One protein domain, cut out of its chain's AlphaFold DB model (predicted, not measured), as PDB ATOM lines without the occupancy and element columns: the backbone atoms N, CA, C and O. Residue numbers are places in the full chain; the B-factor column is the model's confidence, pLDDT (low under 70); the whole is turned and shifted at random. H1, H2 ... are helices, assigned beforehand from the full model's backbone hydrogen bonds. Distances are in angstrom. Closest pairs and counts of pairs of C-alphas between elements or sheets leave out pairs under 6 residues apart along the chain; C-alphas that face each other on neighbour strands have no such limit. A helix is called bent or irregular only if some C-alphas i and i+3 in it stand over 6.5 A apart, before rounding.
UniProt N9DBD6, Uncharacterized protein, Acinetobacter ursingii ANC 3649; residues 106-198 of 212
ATOM      1  N   PHE A 106      23.009 -20.169 -11.792       95.06
ATOM      2  CA  PHE A 106      23.725 -19.338 -12.751       95.06
ATOM      3  C   PHE A 106      22.946 -19.093 -14.052       95.06
ATOM      4  O   PHE A 106      22.677 -17.942 -14.391       95.06
ATOM      5  N   GLU A 107      22.536 -20.140 -14.771       95.50
ATOM      6  CA  GLU A 107      21.886 -19.991 -16.079       95.50
ATOM      7  C   GLU A 107      20.504 -19.347 -15.972       95.50
ATOM      8  O   GLU A 107      20.146 -18.501 -16.796       95.50
ATOM      9  N   TYR A 108      19.747 -19.705 -14.931       97.69
ATOM     10  CA  TYR A 108      18.475 -19.057 -14.626       97.69
ATOM     11  C   TYR A 108      18.671 -17.553 -14.385       97.69
ATOM     12  O   TYR A 108      17.939 -16.743 -14.952       97.69
ATOM     13  N   CYS A 109      19.688 -17.169 -13.604       98.31
ATOM     14  CA  CYS A 109      19.993 -15.764 -13.346       98.31
ATOM     15  C   CYS A 109      20.398 -15.034 -14.632       98.31
ATOM     16  O   CYS A 109      19.880 -13.952 -14.894       98.31
ATOM     17  N   LEU A 110      21.249 -15.617 -15.485       97.81
ATOM     18  CA  LEU A 110      21.568 -14.990 -16.775       97.81
ATOM     19  C   LEU A 110      20.296 -14.685 -17.577       97.81
ATOM     20  O   LEU A 110      20.156 -13.589 -18.114       97.81
ATOM     21  N   CYS A 111      19.342 -15.618 -17.609       97.94
ATOM     22  CA  CYS A 111      18.078 -15.390 -18.299       97.94
ATOM     23  C   CYS A 111      17.262 -14.266 -17.648       97.94
ATOM     24  O   CYS A 111      16.870 -13.321 -18.331       97.94
ATOM     25  N   LYS A 112      17.042 -14.346 -16.332       98.25
ATOM     26  CA  LYS A 112      16.184 -13.419 -15.583       98.25
ATOM     27  C   LYS A 112      16.683 -11.970 -15.620       98.25
ATOM     28  O   LYS A 112      15.867 -11.060 -15.679       98.25
ATOM     29  N   TYR A 113      17.998 -11.750 -15.598       96.94
ATOM     30  CA  TYR A 113      18.582 -10.412 -15.427       96.94
ATOM     31  C   TYR A 113      18.950  -9.687 -16.730       96.94
ATOM     32  O   TYR A 113      19.354  -8.529 -16.673       96.94
ATOM     33  N   GLY A 114      18.769 -10.310 -17.900       96.06
ATOM     34  CA  GLY A 114      18.888  -9.585 -19.175       96.06
ATOM     35  C   GLY A 114      19.529 -10.343 -20.333       96.06
ATOM     36  O   GLY A 114      19.607  -9.810 -21.438       96.06
ATOM     37  N   LEU A 115      19.972 -11.586 -20.130       97.69
ATOM     38  CA  LEU A 115      20.637 -12.386 -21.167       97.69
ATOM     39  C   LEU A 115      19.784 -13.552 -21.687       97.69
ATOM     40  O   LEU A 115      20.318 -14.419 -22.375       97.69
ATOM     41  N   ALA A 116      18.472 -13.573 -21.418       97.56
ATOM     42  CA  ALA A 116      17.568 -14.641 -21.866       97.56
ATOM     43  C   ALA A 116      17.668 -14.930 -23.370       97.56
ATOM     44  O   ALA A 116      17.805 -16.088 -23.748       97.56
ATOM     45  N   GLU A 117      17.675 -13.902 -24.221       97.12
ATOM     46  CA  GLU A 117      17.796 -14.070 -25.676       97.12
ATOM     47  C   GLU A 117      19.124 -14.728 -26.062       97.12
ATOM     48  O   GLU A 117      19.142 -15.739 -26.754       97.12
ATOM     49  N   SER A 118      20.253 -14.212 -25.569       96.69
ATOM     50  CA  SER A 118      21.572 -14.772 -25.892       96.69
ATOM     51  C   SER A 118      21.740 -16.200 -25.373       96.69
ATOM     52  O   SER A 118      22.335 -17.034 -26.057       96.69
ATOM     53  N   VAL A 119      21.202 -16.501 -24.187       96.44
ATOM     54  CA  VAL A 119      21.188 -17.864 -23.646       96.44
ATOM     55  C   VAL A 119      20.314 -18.765 -24.516       96.44
ATOM     56  O   VAL A 119      20.781 -19.832 -24.908       96.44
ATOM     57  N   TYR A 120      19.107 -18.331 -24.879       96.25
ATOM     58  CA  TYR A 120      18.200 -19.083 -25.739       96.25
ATOM     59  C   TYR A 120      18.816 -19.395 -27.104       96.25
ATOM     60  O   TYR A 120      18.890 -20.559 -27.489       96.25
ATOM     61  N   GLU A 121      19.351 -18.390 -27.795       94.94
ATOM     62  CA  GLU A 121      20.011 -18.547 -29.097       94.94
ATOM     63  C   GLU A 121      21.211 -19.502 -29.032       94.94
ATOM     64  O   GLU A 121      21.504 -20.221 -29.986       94.94
ATOM     65  N   SER A 122      21.889 -19.578 -27.882       94.38
ATOM     66  CA  SER A 122      22.997 -20.518 -27.694       94.38
ATOM     67  C   SER A 122      22.551 -21.976 -27.530       94.38
ATOM     68  O   SER A 122      23.355 -22.893 -27.740       94.38
ATOM     69  N   ILE A 123      21.286 -22.211 -27.159       92.75
ATOM     70  CA  ILE A 123      20.767 -23.550 -26.859       92.75
ATOM     71  C   ILE A 123      19.668 -24.039 -27.799       92.75
ATOM     72  O   ILE A 123      19.496 -25.255 -27.872       92.75
ATOM     73  N   LYS A 124      18.936 -23.165 -28.482       91.81
ATOM     74  CA  LYS A 124      17.790 -23.573 -29.291       91.81
ATOM     75  C   LYS A 124      18.215 -24.519 -30.421       91.81
ATOM     76  O   LYS A 124      19.295 -24.374 -30.997       91.81
ATOM     77  N   ALA A 125      17.375 -25.498 -30.715       88.44
ATOM     78  CA  ALA A 125      17.407 -26.265 -31.950       88.44
ATOM     79  C   ALA A 125      16.630 -25.524 -33.051       88.44
ATOM     80  O   ALA A 125      15.853 -24.613 -32.774       88.44
ATOM     81  N   ASP A 126      16.792 -25.938 -34.306       87.81
ATOM     82  CA  ASP A 126      16.053 -25.338 -35.428       87.81
ATOM     83  C   ASP A 126      14.542 -25.610 -35.358       87.81
ATOM     84  O   ASP A 126      13.746 -24.864 -35.918       87.81
ATOM     85  N   THR A 127      14.146 -26.668 -34.646       89.69
ATOM     86  CA  THR A 127      12.745 -27.027 -34.392       89.69
ATOM     87  C   THR A 127      12.128 -26.274 -33.217       89.69
ATOM     88  O   THR A 127      10.920 -26.370 -33.009       89.69
ATOM     89  N   ASP A 128      12.942 -25.596 -32.404       90.50
ATOM     90  CA  ASP A 128      12.439 -24.829 -31.271       90.50
ATOM     91  C   ASP A 128      11.768 -23.530 -31.758       90.50
ATOM     92  O   ASP A 128      12.135 -22.992 -32.808       90.50
ATOM     93  N   PRO A 129      10.785 -22.999 -31.009       91.69
ATOM     94  CA  PRO A 129      10.117 -21.749 -31.356       91.69
ATOM     95  C   PRO A 129      11.082 -20.563 -31.509       91.69
ATOM     96  O   PRO A 129      12.211 -20.562 -31.018       91.69
ATOM     97  N   VAL A 130      10.622 -19.485 -32.141       94.50
ATOM     98  CA  VAL A 130      11.366 -18.219 -32.108       94.50
ATOM     99  C   VAL A 130      11.334 -17.621 -30.701       94.50
ATOM    100  O   VAL A 130      10.359 -17.784 -29.967       94.50
ATOM    101  N   TYR A 131      12.388 -16.902 -30.314       96.06
ATOM    102  CA  TYR A 131      12.497 -16.320 -28.971       96.06
ATOM    103  C   TYR A 131      11.288 -15.445 -28.590       96.06
ATOM    104  O   TYR A 131      10.832 -15.475 -27.447       96.06
ATOM    105  N   SER A 132      10.728 -14.707 -29.554       95.38
ATOM    106  CA  SER A 132       9.572 -13.825 -29.355       95.38
ATOM    107  C   SER A 132       8.269 -14.548 -29.008       95.38
ATOM    108  O   SER A 132       7.345 -13.896 -28.537       95.38
ATOM    109  N   SER A 133       8.174 -15.866 -29.207       95.00
ATOM    110  CA  SER A 133       6.996 -16.646 -28.809       95.00
ATOM    111  C   SER A 133       7.145 -17.312 -27.435       95.00
ATOM    112  O   SER A 133       6.294 -18.114 -27.048       95.00
ATOM    113  N   LEU A 134       8.241 -17.056 -26.714       95.12
ATOM    114  CA  LEU A 134       8.393 -17.471 -25.317       95.12
ATOM    115  C   LEU A 134       7.543 -16.580 -24.388       95.12
ATOM    116  O   LEU A 134       7.177 -15.476 -24.789       95.12
ATOM    117  N   PRO A 135       7.251 -17.018 -23.142       95.62
ATOM    118  CA  PRO A 135       6.449 -16.235 -22.198       95.62
ATOM    119  C   PRO A 135       6.951 -14.798 -22.038       95.62
ATOM    120  O   PRO A 135       8.160 -14.565 -21.977       95.62
ATOM    121  N   GLU A 136       6.042 -13.829 -21.939       95.69
ATOM    122  CA  GLU A 136       6.417 -12.426 -21.732       95.69
ATOM    123  C   GLU A 136       7.030 -12.210 -20.345       95.69
ATOM    124  O   GLU A 136       8.085 -11.577 -20.245       95.69
ATOM    125  N   ASP A 137       6.438 -12.824 -19.312       97.25
ATOM    126  CA  ASP A 137       6.920 -12.768 -17.930       97.25
ATOM    127  C   ASP A 137       8.379 -13.230 -17.822       97.25
ATOM    128  O   ASP A 137       8.775 -14.286 -18.324       97.25
ATOM    129  N   ILE A 138       9.196 -12.407 -17.164       97.38
ATOM    130  CA  ILE A 138      10.649 -12.587 -17.099       97.38
ATOM    131  C   ILE A 138      11.003 -13.880 -16.357       97.38
ATOM    132  O   ILE A 138      11.898 -14.614 -16.784       97.38
ATOM    133  N   GLU A 139      10.298 -14.181 -15.264       97.56
ATOM    134  CA  GLU A 139      10.537 -15.394 -14.487       97.56
ATOM    135  C   GLU A 139      10.113 -16.642 -15.267       97.56
ATOM    136  O   GLU A 139      10.897 -17.584 -15.370       97.56
ATOM    137  N   GLU A 140       8.925 -16.648 -15.869       97.94
ATOM    138  CA  GLU A 140       8.443 -17.772 -16.683       97.94
ATOM    139  C   GLU A 140       9.351 -18.054 -17.879       97.94
ATOM    140  O   GLU A 140       9.695 -19.211 -18.145       97.94
ATOM    141  N   LYS A 141       9.804 -16.996 -18.560       97.75
ATOM    142  CA  LYS A 141      10.775 -17.092 -19.651       97.75
ATOM    143  C   LYS A 141      12.087 -17.711 -19.166       97.75
ATOM    144  O   LYS A 141      12.589 -18.647 -19.790       97.75
ATOM    145  N   ALA A 142      12.618 -17.247 -18.034       98.19
ATOM    146  CA  ALA A 142      13.842 -17.790 -17.448       98.19
ATOM    147  C   ALA A 142      13.692 -19.266 -17.039       98.19
ATOM    148  O   ALA A 142      14.589 -20.063 -17.311       98.19
ATOM    149  N   ILE A 143      12.554 -19.659 -16.454       98.06
ATOM    150  CA  ILE A 143      12.246 -21.061 -16.114       98.06
ATOM    151  C   ILE A 143      12.200 -21.914 -17.378       98.06
ATOM    152  O   ILE A 143      12.828 -22.973 -17.417       98.06
ATOM    153  N   LYS A 144      11.502 -21.459 -18.424       96.38
ATOM    154  CA  LYS A 144      11.372 -22.201 -19.682       96.38
ATOM    155  C   LYS A 144      12.735 -22.468 -20.321       96.38
ATOM    156  O   LYS A 144      13.036 -23.617 -20.644       96.38
ATOM    157  N   ILE A 145      13.563 -21.431 -20.457       95.94
ATOM    158  CA  ILE A 145      14.907 -21.534 -21.047       95.94
ATOM    159  C   ILE A 145      15.801 -22.419 -20.174       95.94
ATOM    160  O   ILE A 145      16.465 -23.323 -20.682       95.94
ATOM    161  N   TYR A 146      15.785 -22.227 -18.853       95.62
ATOM    162  CA  TYR A 146      16.584 -23.049 -17.946       95.62
ATOM    163  C   TYR A 146      16.174 -24.531 -17.978       95.62
ATOM    164  O   TYR A 146      17.039 -25.408 -17.983       95.62
ATOM    165  N   GLY A 147      14.880 -24.833 -18.107       94.62
ATOM    166  CA  GLY A 147      14.390 -26.199 -18.301       94.62
ATOM    167  C   GLY A 147      14.947 -26.863 -19.565       94.62
ATOM    168  O   GLY A 147      15.288 -28.046 -19.544       94.62
ATOM    169  N   MET A 148      15.125 -26.109 -20.658       92.50
ATOM    170  CA  MET A 148      15.787 -26.614 -21.871       92.50
ATOM    171  C   MET A 148      17.266 -26.944 -21.618       92.50
ATOM    172  O   MET A 148      17.765 -27.957 -22.107       92.50
ATOM    173  N   ILE A 149      17.962 -26.125 -20.822       91.31
ATOM    174  CA  ILE A 149      19.367 -26.353 -20.441       91.31
ATOM    175  C   ILE A 149      19.506 -27.594 -19.565       91.31
ATOM    176  O   ILE A 149      20.427 -28.387 -19.766       91.31
ATOM    177  N   GLU A 150      18.615 -27.778 -18.591       89.56
ATOM    178  CA  GLU A 150      18.676 -28.941 -17.706       89.56
ATOM    179  C   GLU A 150      18.449 -30.246 -18.476       89.56
ATOM    180  O   GLU A 150      19.149 -31.232 -18.234       89.56
ATOM    181  N   ASN A 151      17.534 -30.228 -19.448       85.25
ATOM    182  CA  ASN A 151      17.242 -31.378 -20.301       85.25
ATOM    183  C   ASN A 151      18.314 -31.622 -21.378       85.25
ATOM    184  O   ASN A 151      18.401 -32.728 -21.919       85.25
ATOM    185  N   LYS A 152      19.169 -30.635 -21.678       77.19
ATOM    186  CA  LYS A 152      20.345 -30.839 -22.529       77.19
ATOM    187  C   LYS A 152      21.380 -31.677 -21.780       77.19
ATOM    188  O   LYS A 152      21.993 -31.216 -20.823       77.19
ATOM    189  N   GLY A 153      21.604 -32.899 -22.261       69.94
ATOM    190  CA  GLY A 153      22.660 -33.799 -21.788       69.94
ATOM    191  C   GLY A 153      24.076 -33.275 -22.086       69.94
ATOM    192  O   GLY A 153      24.532 -32.288 -21.518       69.94
ATOM    193  N   SER A 154      24.807 -33.932 -22.989       61.25
ATOM    194  CA  SER A 154      26.218 -33.621 -23.299       61.25
ATOM    195  C   SER A 154      26.458 -32.287 -24.033       61.25
ATOM    196  O   SER A 154      27.600 -31.847 -24.141       61.25
ATOM    197  N   GLY A 155      25.408 -31.601 -24.499       65.19
ATOM    198  CA  GLY A 155      25.504 -30.366 -25.296       65.19
ATOM    199  C   GLY A 155      25.784 -29.071 -24.516       65.19
ATOM    200  O   GLY A 155      25.790 -27.993 -25.113       65.19
ATOM    201  N   LYS A 156      26.001 -29.131 -23.194       73.81
ATOM    202  CA  LYS A 156      26.202 -27.932 -22.352       73.81
ATOM    203  C   LYS A 156      27.471 -27.158 -22.715       73.81
ATOM    204  O   LYS A 156      27.462 -25.928 -22.752       73.81
ATOM    205  N   THR A 157      28.547 -27.871 -23.039       80.56
ATOM    206  CA  THR A 157      29.823 -27.256 -23.427       80.56
ATOM    207  C   THR A 157      29.706 -26.495 -24.750       80.56
ATOM    208  O   THR A 157      30.171 -25.364 -24.849       80.56
ATOM    209  N   GLU A 158      29.038 -27.073 -25.751       84.06
ATOM    210  CA  GLU A 158      28.826 -26.419 -27.050       84.06
ATOM    211  C   GLU A 158      27.963 -25.159 -26.907       84.06
ATOM    212  O   GLU A 158      28.331 -24.099 -27.414       84.06
ATOM    213  N   ALA A 159      26.864 -25.249 -26.152       87.19
ATOM    214  CA  ALA A 159      26.028 -24.097 -25.829       87.19
ATOM    215  C   ALA A 159      26.824 -22.980 -25.137       87.19
ATOM    216  O   ALA A 159      26.663 -21.809 -25.463       87.19
ATOM    217  N   THR A 160      27.745 -23.338 -24.238       88.94
ATOM    218  CA  THR A 160      28.603 -22.363 -23.550       88.94
ATOM    219  C   THR A 160      29.511 -21.628 -24.536       88.94
ATOM    220  O   THR A 160      29.598 -20.403 -24.492       88.94
ATOM    221  N   TYR A 161      30.157 -22.339 -25.466       91.50
ATOM    222  CA  TYR A 161      30.983 -21.693 -26.491       91.50
ATOM    223  C   TYR A 161      30.159 -20.801 -27.425       91.50
ATOM    224  O   TYR A 161      30.580 -19.681 -27.721       91.50
ATOM    225  N   LYS A 162      28.965 -21.252 -27.836       94.12
ATOM    226  CA  LYS A 162      28.028 -20.433 -28.619       94.12
ATOM    227  C   LYS A 162      27.646 -19.159 -27.871       94.12
ATOM    228  O   LYS A 162      27.758 -18.076 -28.440       94.12
ATOM    229  N   LEU A 163      27.290 -19.268 -26.591       95.44
ATOM    230  CA  LEU A 163      26.960 -18.124 -25.746       95.44
ATOM    231  C   LEU A 163      28.130 -17.141 -25.655       95.44
ATOM    232  O   LEU A 163      27.950 -15.954 -25.896       95.44
ATOM    233  N   VAL A 164      29.343 -17.621 -25.369       95.12
ATOM    234  CA  VAL A 164      30.537 -16.762 -25.291       95.12
ATOM    235  C   VAL A 164      30.770 -16.015 -26.604       95.12
ATOM    236  O   VAL A 164      31.060 -14.819 -26.574       95.12
ATOM    237  N   ASN A 165      30.617 -16.681 -27.750       96.25
ATOM    238  CA  ASN A 165      30.778 -16.046 -29.058       96.25
ATOM    239  C   ASN A 165      29.693 -14.995 -29.325       96.25
ATOM    240  O   ASN A 165      30.019 -13.890 -29.762       96.25
ATOM    241  N   LEU A 166      28.431 -15.296 -29.003       96.12
ATOM    242  CA  LEU A 166      27.320 -14.347 -29.111       96.12
ATOM    243  C   LEU A 166      27.563 -13.106 -28.246       96.12
ATOM    244  O   LEU A 166      27.457 -11.987 -28.741       96.12
ATOM    245  N   LEU A 167      27.952 -13.290 -26.981       96.56
ATOM    246  CA  LEU A 167      28.220 -12.184 -26.059       96.56
ATOM    247  C   LEU A 167      29.417 -11.344 -26.516       96.56
ATOM    248  O   LEU A 167      29.326 -10.119 -26.552       96.56
ATOM    249  N   LYS A 168      30.519 -11.985 -26.929       95.88
ATOM    250  CA  LYS A 168      31.693 -11.283 -27.469       95.88
ATOM    251  C   LYS A 168      31.349 -10.471 -28.708       95.88
ATOM    252  O   LYS A 168      31.831  -9.355 -28.838       95.88
ATOM    253  N   SER A 169      30.531 -11.015 -29.606       95.44
ATOM    254  CA  SER A 169      30.133 -10.303 -30.820       95.44
ATOM    255  C   SER A 169      29.164  -9.160 -30.521       95.44
ATOM    256  O   SER A 169      29.329  -8.077 -31.073       95.44
ATOM    257  N   LYS A 170      28.164  -9.382 -29.659       96.12
ATOM    258  CA  LYS A 170      27.111  -8.398 -29.355       96.12
ATOM    259  C   LYS A 170      27.636  -7.228 -28.517       96.12
ATOM    260  O   LYS A 170      27.170  -6.107 -28.694       96.12
ATOM    261  N   TYR A 171      28.618  -7.474 -27.646       95.75
ATOM    262  CA  TYR A 171      29.085  -6.493 -26.659       95.75
ATOM    263  C   TYR A 171      30.573  -6.126 -26.747       95.75
ATOM    264  O   TYR A 171      31.098  -5.540 -25.800       95.75
ATOM    265  N   LYS A 172      31.259  -6.439 -27.858       94.06
ATOM    266  CA  LYS A 172      32.710  -6.223 -28.047       94.06
ATOM    267  C   LYS A 172      33.202  -4.861 -27.542       94.06
ATOM    268  O   LYS A 172      34.184  -4.805 -26.811       94.06
ATOM    269  N   ASP A 173      32.473  -3.804 -27.887       94.56
ATOM    270  CA  ASP A 173      32.825  -2.412 -27.588       94.56
ATOM    271  C   ASP A 173      31.788  -1.747 -26.660       94.56
ATOM    272  O   ASP A 173      31.670  -0.526 -26.596       94.56
ATOM    273  N   LYS A 174      31.002  -2.562 -25.941       95.31
ATOM    274  CA  LYS A 174      29.867  -2.130 -25.108       95.31
ATOM    275  C   LYS A 174      29.914  -2.727 -23.690       95.31
ATOM    276  O   LYS A 174      28.931  -3.320 -23.236       95.31
ATOM    277  N   PRO A 175      31.037  -2.602 -22.954       92.12
ATOM    278  CA  PRO A 175      31.193  -3.238 -21.645       92.12
ATOM    279  C   PRO A 175      30.172  -2.747 -20.608       92.12
ATOM    280  O   PRO A 175      29.721  -3.540 -19.787       92.12
ATOM    281  N   SER A 176      29.762  -1.473 -20.663       93.12
ATOM    282  CA  SER A 176      28.743  -0.916 -19.761       93.12
ATOM    283  C   SER A 176      27.350  -1.494 -20.023       93.12
ATOM    284  O   SER A 176      26.660  -1.848 -19.071       93.12
ATOM    285  N   GLU A 177      26.964  -1.656 -21.297       94.75
ATOM    286  CA  GLU A 177      25.702  -2.315 -21.669       94.75
ATOM    287  C   GLU A 177      25.712  -3.778 -21.212       94.75
ATOM    288  O   GLU A 177      24.761  -4.234 -20.588       94.75
ATOM    289  N   PHE A 178      26.809  -4.506 -21.450       95.25
ATOM    290  CA  PHE A 178      26.917  -5.900 -21.017       95.25
ATOM    291  C   PHE A 178      26.852  -6.037 -19.499       95.25
ATOM    292  O   PHE A 178      26.138  -6.895 -18.982       95.25
ATOM    293  N   ARG A 179      27.563  -5.168 -18.774       94.44
ATOM    294  CA  ARG A 179      27.548  -5.157 -17.312       94.44
ATOM    295  C   ARG A 179      26.146  -4.915 -16.761       94.44
ATOM    296  O   ARG A 179      25.796  -5.556 -15.779       94.44
ATOM    297  N   ALA A 180      25.348  -4.046 -17.380       94.81
ATOM    298  CA  ALA A 180      23.977  -3.781 -16.947       94.81
ATOM    299  C   ALA A 180      23.049  -5.009 -17.048       94.81
ATOM    300  O   ALA A 180      22.016  -5.042 -16.390       94.81
ATOM    301  N   LEU A 181      23.423  -6.019 -17.842       96.00
ATOM    302  CA  LEU A 181      22.662  -7.261 -18.036       96.00
ATOM    303  C   LEU A 181      23.150  -8.416 -17.149       96.00
ATOM    304  O   LEU A 181      22.563  -9.502 -17.168       96.00
ATOM    305  N   LEU A 182      24.255  -8.232 -16.419       95.81
ATOM    306  CA  LEU A 182      24.809  -9.270 -15.559       95.81
ATOM    307  C   LEU A 182      24.146  -9.244 -14.173       95.81
ATOM    308  O   LEU A 182      24.011  -8.177 -13.575       95.81
ATOM    309  N   PRO A 183      23.812 -10.418 -13.609       96.94
ATOM    310  CA  PRO A 183      23.412 -10.533 -12.212       96.94
ATOM    311  C   PRO A 183      24.426  -9.894 -11.249       96.94
ATOM    312  O   PRO A 183      25.643 -10.028 -11.438       96.94
ATOM    313  N   SER A 184      23.941  -9.257 -10.178       96.50
ATOM    314  CA  SER A 184      24.787  -8.437  -9.297       96.50
ATOM    315  C   SER A 184      25.914  -9.241  -8.649       96.50
ATOM    316  O   SER A 184      27.055  -8.787  -8.626       96.50
ATOM    317  N   TYR A 185      25.640 -10.483  -8.236       97.75
ATOM    318  CA  TYR A 185      26.627 -11.345  -7.579       97.75
ATOM    319  C   TYR A 185      27.859 -11.633  -8.455       97.75
ATOM    320  O   TYR A 185      28.950 -11.843  -7.925       97.75
ATOM    321  N   ILE A 186      27.717 -11.621  -9.787       97.06
ATOM    322  CA  ILE A 186      28.839 -11.787 -10.721       97.06
ATOM    323  C   ILE A 186      29.690 -10.517 -10.739       97.06
ATOM    324  O   ILE A 186      30.915 -10.588 -10.646       97.06
ATOM    325  N   ILE A 187      29.044  -9.352 -10.830       96.56
ATOM    326  CA  ILE A 187      29.713  -8.046 -10.839       96.56
ATOM    327  C   ILE A 187      30.461  -7.840  -9.519       96.56
ATOM    328  O   ILE A 187      31.639  -7.492  -9.522       96.56
ATOM    329  N   GLU A 188      29.796  -8.102  -8.397       96.94
ATOM    330  CA  GLU A 188      30.358  -7.996  -7.052       96.94
ATOM    331  C   GLU A 188      31.542  -8.955  -6.853       96.94
ATOM    332  O   GLU A 188      32.573  -8.555  -6.307       96.94
ATOM    333  N   ALA A 189      31.437 -10.195  -7.344       97.56
ATOM    334  CA  ALA A 189      32.520 -11.172  -7.278       97.56
ATOM    335  C   ALA A 189      33.757 -10.724  -8.060       97.56
ATOM    336  O   ALA A 189      34.875 -10.843  -7.552       97.56
ATOM    337  N   ILE A 190      33.568 -10.201  -9.277       96.81
ATOM    338  CA  ILE A 190      34.670  -9.683 -10.095       96.81
ATOM    339  C   ILE A 190      35.296  -8.473  -9.399       96.81
ATOM    340  O   ILE A 190      36.498  -8.490  -9.148       96.81
ATOM    341  N   ALA A 191      34.484  -7.490  -8.999       96.38
ATOM    342  CA  ALA A 191      34.954  -6.279  -8.328       96.38
ATOM    343  C   ALA A 191      35.724  -6.577  -7.030       96.38
ATOM    344  O   ALA A 191      36.693  -5.892  -6.704       96.38
ATOM    345  N   HIS A 192      35.328  -7.621  -6.289       96.75
ATOM    346  CA  HIS A 192      36.049  -8.054  -5.091       96.75
ATOM    347  C   HIS A 192      37.473  -8.502  -5.411       96.75
ATOM    348  O   HIS A 192      38.394  -8.113  -4.697       96.75
ATOM    349  N   VAL A 193      37.678  -9.301  -6.462       96.38
ATOM    350  CA  VAL A 193      39.007  -9.845  -6.807       96.38
ATOM    351  C   VAL A 193      39.835  -8.937  -7.714       96.38
ATOM    352  O   VAL A 193      41.031  -9.178  -7.864       96.38
ATOM    353  N   THR A 194      39.228  -7.898  -8.283       94.12
ATOM    354  CA  THR A 194      39.908  -6.853  -9.054       94.12
ATOM    355  C   THR A 194      39.839  -5.516  -8.305       94.12
ATOM    356  O   THR A 194      40.502  -5.337  -7.276       94.12
ATOM    357  N   GLU A 195      39.015  -4.602  -8.804       89.56
ATOM    358  CA  GLU A 195      38.753  -3.250  -8.334       89.56
ATOM    359  C   GLU A 195      37.276  -2.894  -8.587       89.56
ATOM    360  O   GLU A 195      36.632  -3.512  -9.445       89.56
ATOM    361  N   PRO A 196      36.711  -1.914  -7.860       86.62
ATOM    362  CA  PRO A 196      35.364  -1.431  -8.123       86.62
ATOM    363  C   PRO A 196      35.242  -0.905  -9.551       86.62
ATOM    364  O   PRO A 196      36.073  -0.133 -10.020       86.62
ATOM    365  N   PHE A 197      34.173  -1.292 -10.233       85.00
ATOM    366  CA  PHE A 197      33.881  -0.731 -11.542       85.00
ATOM    367  C   PHE A 197      33.343   0.707 -11.414       85.00
ATOM    368  O   PHE A 197      32.615   0.979 -10.454       85.00
ATOM    369  N   PRO A 198      33.581   1.583 -12.410       84.00
ATOM    370  CA  PRO A 198      32.961   2.909 -12.471       84.00
ATOM    371  C   PRO A 198      31.438   2.828 -12.345       84.00
ATOM    372  O   PRO A 198      30.840   1.836 -12.771       84.00
TER     373      PRO A 198
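What this domain is: This is residues 106 to 198 of the 212 residues of an uncharacterized protein of Acinetobacter ursingii ANC 3649 (UniProt N9DBD6). A sharply kinked helix, H1, makes the middle of this model, folded back on itself near residue 115, with H2 packed on it and H3 crossing its later part, so that H1 lies between the two. From the far end of H3 the short H4 and then H5 lead away as an arm, whose residues 189 to 195 stick out free, while the long loop of residues 124 to 137 lies toward the opposite end. The printed part has 93 residues with five named helices, H1 to H5 in chain order, and no named strand; its class is all helix. The whole is compact, with a radius of gyration of the C-alphas of 13.9 A, yet elongated in outline, with spans of 43 by 27 by 23 A.

Where its parts are: Find C-alpha 106 at (23.725, -19.338, -12.751), where H1 begins; it covers residues 106 to 123, and its ends are 15.0 A apart. H1 is irregular, with C-alphas 114 and 117 8.0 A apart, and has a kink of 128 degrees near residue 115. Next look for H2, residues 138 to 151, 20.2 A long, starting at (10.649, -12.587, -17.099). H3 takes residues 156 to 171 and is 22.1 A long. H4 is residues 175 to 180, and H5, residues 184 to 193, is 14.5 A long and ends at C-alpha 193, (39.007, -9.845, -6.807).

How they stand to each other: Start at H1, which touches H2; their closest C-alphas, of Cys 111 and Ala 142, are 4.9 A apart. These two helices run the same way at a steep tilt of 60 degrees. With residues 118 to 123 alone H1 touches H3, about perpendicular at 85 degrees; the closest C-alphas are those of Ser 122 and Leu 163, 5.0 A apart. H3 and H4 are close but not clearly touching, with the C-alphas of Tyr 171 and Phe 178 closest at 6.1 A. H4 and H5 are also close but not clearly touching, with Arg 179 and Ile 187 closest at 7.4 A between C-alphas. H1 is near both H4 and H5, while H3 and H5 are apart. In H2, H3, H4 and H5 every O i to N i+4 pair is within hydrogen-bond range; in H1, 9 of 14 are.

The domain as a whole: Look at Thr 127 and Glu 195 for the two C-alphas farthest apart, 43.8 A. The printed part has no cut. The link from H1 to H2 is long, with 14 residues, and the other three are tight. The mean pLDDT of the printed part is 93.0; residues 153 to 155 are under 70.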